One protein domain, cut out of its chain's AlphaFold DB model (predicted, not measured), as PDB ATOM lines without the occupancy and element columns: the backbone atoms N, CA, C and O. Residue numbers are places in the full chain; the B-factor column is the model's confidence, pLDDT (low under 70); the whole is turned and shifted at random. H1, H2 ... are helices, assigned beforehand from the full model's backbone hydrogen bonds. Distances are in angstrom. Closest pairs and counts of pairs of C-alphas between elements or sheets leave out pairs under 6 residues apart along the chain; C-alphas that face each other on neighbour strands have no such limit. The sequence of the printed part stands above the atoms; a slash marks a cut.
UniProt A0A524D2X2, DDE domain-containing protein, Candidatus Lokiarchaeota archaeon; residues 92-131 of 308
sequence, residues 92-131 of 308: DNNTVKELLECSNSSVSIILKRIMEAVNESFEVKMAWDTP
ATOM      1  N   ASP A  92     118.742 134.536  93.159       72.19
ATOM      2  CA  ASP A  92     118.590 134.029  91.803       72.19
ATOM      3  C   ASP A  92     117.180 134.333  91.285       72.19
ATOM      4  O   ASP A  92     116.176 133.859  91.819       72.19
ATOM      5  N   ASN A  93     117.111 135.126  90.215       74.81
ATOM      6  CA  ASN A  93     115.852 135.480  89.566       74.81
ATOM      7  C   ASN A  93     115.096 134.242  89.071       74.81
ATOM      8  O   ASN A  93     113.868 134.264  89.078       74.81
ATOM      9  N   ASN A  94     115.802 133.189  88.641       78.44
ATOM     10  CA  ASN A  94     115.156 131.968  88.163       78.44
ATOM     11  C   ASN A  94     114.496 131.218  89.320       78.44
ATOM     12  O   ASN A  94     113.323 130.882  89.214       78.44
ATOM     13  N   THR A  95     115.189 131.086  90.452       75.69
ATOM     14  CA  THR A  95     114.621 130.525  91.688       75.69
ATOM     15  C   THR A  95     113.342 131.261  92.115       75.69
ATOM     16  O   THR A  95     112.320 130.631  92.377       75.69
ATOM     17  N   VAL A  96     113.350 132.602  92.131       76.00
ATOM     18  CA  VAL A  96     112.153 133.390  92.499       76.00
ATOM     19  C   VAL A  96     111.033 133.231  91.464       76.00
ATOM     20  O   VAL A  96     109.859 133.164  91.821       76.00
ATOM     21  N   LYS A  97     111.380 133.164  90.176       81.06
ATOM     22  CA  LYS A  97     110.428 132.997  89.073       81.06
ATOM     23  C   LYS A  97     109.724 131.643  89.117       81.06
ATOM     24  O   LYS A  97     108.505 131.606  88.980       81.06
ATOM     25  N   GLU A  98     110.492 130.566  89.263       78.50
ATOM     26  CA  GLU A  98     109.985 129.191  89.320       78.50
ATOM     27  C   GLU A  98     109.074 129.007  90.525       78.50
ATOM     28  O   GLU A  98     108.000 128.433  90.396       78.50
ATOM     29  N   LEU A  99     109.454 129.569  91.672       70.31
ATOM     30  CA  LEU A  99     108.676 129.413  92.889       70.31
ATOM     31  C   LEU A  99     107.383 130.235  92.900       70.31
ATOM     32  O   LEU A  99     106.346 129.750  93.338       70.31
ATOM     33  N   LEU A 100     107.444 131.494  92.458       73.56
ATOM     34  CA  LEU A 100     106.268 132.370  92.437       73.56
ATOM     35  C   LEU A 100     105.403 132.166  91.187       73.56
ATOM     36  O   LEU A 100     104.427 132.894  91.012       73.56
ATOM     37  N   GLU A 101     105.797 131.246  90.299       76.62
ATOM     38  CA  GLU A 101     105.151 130.960  89.014       76.62
ATOM     39  C   GLU A 101     104.804 132.238  88.230       76.62
ATOM     40  O   GLU A 101     103.748 132.378  87.612       76.62
ATOM     41  N   CYS A 102     105.703 133.225  88.279       77.50
ATOM     42  CA  CYS A 102     105.432 134.564  87.773       77.50
ATOM     43  C   CYS A 102     106.398 134.975  86.660       77.50
ATOM     44  O   CYS A 102     107.412 134.338  86.377       77.50
ATOM     45  N   SER A 103     106.061 136.062  85.970       84.25
ATOM     46  CA  SER A 103     106.897 136.580  84.889       84.25
ATOM     47  C   SER A 103     108.195 137.213  85.414       84.25
ATOM     48  O   SER A 103     108.239 137.747  86.521       84.25
ATOM     49  N   ASN A 104     109.247 137.250  84.585       82.44
ATOM     50  CA  ASN A 104     110.514 137.911  84.941       82.44
ATOM     51  C   ASN A 104     110.324 139.394  85.313       82.44
ATOM     52  O   ASN A 104     111.066 139.929  86.138       82.44
ATOM     53  N   SER A 105     109.338 140.069  84.711       83.75
ATOM     54  CA  SER A 105     109.007 141.453  85.054       83.75
ATOM     55  C   SER A 105     108.399 141.551  86.453       83.75
ATOM     56  O   SER A 105     108.795 142.435  87.208       83.75
ATOM     57  N   SER A 106     107.516 140.622  86.834       81.56
ATOM     58  CA  SER A 106     106.979 140.521  88.199       81.56
ATOM     59  C   SER A 106     108.094 140.316  89.227       81.56
ATOM     60  O   SER A 106     108.178 141.086  90.181       81.56
ATOM     61  N   VAL A 107     109.002 139.361  88.988       83.69
ATOM     62  CA  VAL A 107     110.178 139.122  89.847       83.69
ATOM     63  C   VAL A 107     111.024 140.387  89.989       83.69
ATOM     64  O   VAL A 107     111.366 140.787  91.098       83.69
ATOM     65  N   SER A 108     111.303 141.070  88.876       84.00
ATOM     66  CA  SER A 108     112.099 142.303  88.880       84.00
ATOM     67  C   SER A 108     111.453 143.413  89.716       84.00
ATOM     68  O   SER A 108     112.149 144.132  90.429       84.00
ATOM     69  N   ILE A 109     110.124 143.555  89.648       85.81
ATOM     70  CA  ILE A 109     109.376 144.537  90.445       85.81
ATOM     71  C   ILE A 109     109.440 144.188  91.934       85.81
ATOM     72  O   ILE A 109     109.665 145.078  92.751       85.81
ATOM     73  N   ILE A 110     109.258 142.912  92.279       82.19
ATOM     74  CA  ILE A 110     109.321 142.429  93.663       82.19
ATOM     75  C   ILE A 110     110.706 142.715  94.248       82.19
ATOM     76  O   ILE A 110     110.810 143.404  95.260       82.19
ATOM     77  N   LEU A 111     111.771 142.276  93.569       81.69
ATOM     78  CA  LEU A 111     113.149 142.489  94.017       81.69
ATOM     79  C   LEU A 111     113.499 143.964  94.152       81.69
ATOM     80  O   LEU A 111     114.101 144.357  95.148       81.69
ATOM     81  N   LYS A 112     113.068 144.796  93.199       85.81
ATOM     82  CA  LYS A 112     113.250 146.244  93.287       85.81
ATOM     83  C   LYS A 112     112.629 146.808  94.569       85.81
ATOM     84  O   LYS A 112     113.319 147.512  95.297       85.81
ATOM     85  N   ARG A 113     111.369 146.467  94.862       84.88
ATOM     86  CA  ARG A 113     110.671 146.954  96.064       84.88
ATOM     87  C   ARG A 113     111.365 146.530  97.351       84.88
ATOM     88  O   ARG A 113     111.421 147.308  98.294       84.88
ATOM     89  N   ILE A 114     111.906 145.317  97.389       81.06
ATOM     90  CA  ILE A 114     112.619 144.834  98.574       81.06
ATOM     91  C   ILE A 114     113.943 145.561  98.741       81.06
ATOM     92  O   ILE A 114     114.253 146.000  99.840       81.06
ATOM     93  N   MET A 115     114.709 145.741  97.662       82.94
ATOM     94  CA  MET A 115     115.949 146.514  97.725       82.94
ATOM     95  C   MET A 115     115.695 147.962  98.161       82.94
ATOM     96  O   MET A 115     116.488 148.511  98.919       82.94
ATOM     97  N   GLU A 116     114.601 148.578  97.708       87.88
ATOM     98  CA  GLU A 116     114.171 149.906  98.162       87.88
ATOM     99  C   GLU A 116     113.849 149.895  99.664       87.88
ATOM    100  O   GLU A 116     114.443 150.670 100.410       87.88
ATOM    101  N   ALA A 117     113.021 148.955 100.132       85.19
ATOM    102  CA  ALA A 117     112.669 148.828 101.547       85.19
ATOM    103  C   ALA A 117     113.889 148.572 102.453       85.19
ATOM    104  O   ALA A 117     113.997 149.169 103.522       85.19
ATOM    105  N   VAL A 118     114.832 147.730 102.018       83.81
ATOM    106  CA  VAL A 118     116.086 147.464 102.743       83.81
ATOM    107  C   VAL A 118     116.955 148.719 102.795       83.81
ATOM    108  O   VAL A 118     117.430 149.086 103.861       83.81
ATOM    109  N   ASN A 119     117.143 149.423 101.676       85.25
ATOM    110  CA  ASN A 119     117.944 150.653 101.657       85.25
ATOM    111  C   ASN A 119     117.332 151.778 102.507       85.25
ATOM    112  O   ASN A 119     118.054 152.631 103.022       85.25
ATOM    113  N   GLU A 120     116.007 151.806 102.635       89.56
ATOM    114  CA  GLU A 120     115.290 152.795 103.440       89.56
ATOM    115  C   GLU A 120     115.190 152.422 104.922       89.56
ATOM    116  O   GLU A 120     114.822 153.287 105.731       89.56
ATOM    117  N   SER A 121     115.540 151.182 105.274       89.88
ATOM    118  CA  SER A 121     115.427 150.645 106.624       89.88
ATOM    119  C   SER A 121     116.297 151.421 107.615       89.88
ATOM    120  O   SER A 121     117.345 151.990 107.284       89.88
ATOM    121  N   PHE A 122     115.827 151.475 108.859       90.62
ATOM    122  CA  PHE A 122     116.545 152.138 109.939       90.62
ATOM    123  C   PHE A 122     117.883 151.444 110.217       90.62
ATOM    124  O   PHE A 122     118.888 152.115 110.415       90.62
ATOM    125  N   GLU A 123     117.909 150.115 110.161       87.75
ATOM    126  CA  GLU A 123     119.084 149.283 110.410       87.75
ATOM    127  C   GLU A 123     120.193 149.566 109.402       87.75
ATOM    128  O   GLU A 123     121.345 149.713 109.798       87.75
ATOM    129  N   VAL A 124     119.862 149.699 108.111       86.94
ATOM    130  CA  VAL A 124     120.852 150.040 107.082       86.94
ATOM    131  C   VAL A 124     121.398 151.447 107.302       86.94
ATOM    132  O   VAL A 124     122.613 151.631 107.268       86.94
ATOM    133  N   LYS A 125     120.540 152.437 107.578       89.44
ATOM    134  CA  LYS A 125     120.990 153.809 107.881       89.44
ATOM    135  C   LYS A 125     121.897 153.836 109.106       89.44
ATOM    136  O   LYS A 125     123.015 154.329 109.024       89.44
ATOM    137  N   MET A 126     121.464 153.207 110.195       90.12
ATOM    138  CA  MET A 126     122.241 153.074 111.423       90.12
ATOM    139  C   MET A 126     123.578 152.373 111.161       90.12
ATOM    140  O   MET A 126     124.607 152.839 111.642       90.12
ATOM    141  N   ALA A 127     123.599 151.300 110.366       87.75
ATOM    142  CA  ALA A 127     124.827 150.594 110.017       87.75
ATOM    143  C   ALA A 127     125.808 151.478 109.232       87.75
ATOM    144  O   ALA A 127     127.013 151.368 109.451       87.75
ATOM    145  N   TRP A 128     125.325 152.357 108.347       89.62
ATOM    146  CA  TRP A 128     126.169 153.309 107.615       89.62
ATOM    147  C   TRP A 128     126.636 154.487 108.475       89.62
ATOM    148  O   TRP A 128     127.789 154.902 108.337       89.62
ATOM    149  N   ASP A 129     125.783 154.979 109.373       89.44
ATOM    150  CA  ASP A 129     126.065 156.123 110.247       89.44
ATOM    151  C   ASP A 129     126.949 155.753 111.447       89.44
ATOM    152  O   ASP A 129     127.652 156.607 111.990       89.44
ATOM    153  N   THR A 130     126.946 154.482 111.856       89.75
ATOM    154  CA  THR A 130     127.781 153.997 112.959       89.75
ATOM    155  C   THR A 130     129.260 154.059 112.557       89.75
ATOM    156  O   THR A 130     129.637 153.454 111.541       89.75
ATOM    157  N   PRO A 131     130.109 154.762 113.336       90.12
ATOM    158  CA  PRO A 131     131.545 154.778 113.109       90.12
ATOM    159  C   PRO A 131     132.133 153.372 113.202       90.12
ATOM    160  O   PRO A 131     131.768 152.588 114.076       90.12
TER     161      PRO A 131
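What this domain is: This is residues 92 to 131 of the 308 residues of the protein "DDE domain-containing protein" of Candidatus Lokiarchaeota archaeon (UniProt A0A524D2X2). One long helix, H2, makes the shaft of a rod, with a short helix, H1, packed across its first end and another, H3, turned off its far end. Residues 112 to 131 stick out free. The printed part, 40 residues, is all helix, with named helices H1, H2, H3 in that order. It is only just extended, close to loose, with a radius of gyration of the C-alphas of 13.7 A and spans of 42 by 14 by 10 A.

Where its parts are: H2, residues 104 to 120, is 24.2 A long, from C-alpha 104 at (110.514, 137.911, 84.941) to C-alpha 120 at (115.290, 152.795, 103.440). H1 is residues 93 to 99, 10.0 A; H3 is residues 122 to 129, 10.3 A, ending at (126.065, 156.123, 110.247).

How they stand to each other: H2, with residues 104 to 108 alone, touches H1; the closest C-alphas, of Lys 97 and Val 107, are 6.2 A apart. They run opposite ways at a steep tilt of 70.0 degrees, only just short of about perpendicular. H2 and H3 are close but not clearly touching, the closest C-alphas, of Val 118 and Val 124, being 6.9 A apart; they run the same way at a steep tilt of 61 degrees. H1 and H3 are apart. In H1, H2 and H3 every O i to N i+4 pair is within hydrogen-bond range.

The domain as a whole: The farthest C-alphas, of Glu 101 and Pro 131, are 42.9 A apart. The printed part has no cut; both links are tight. No printed residue is under 70 in pLDDT.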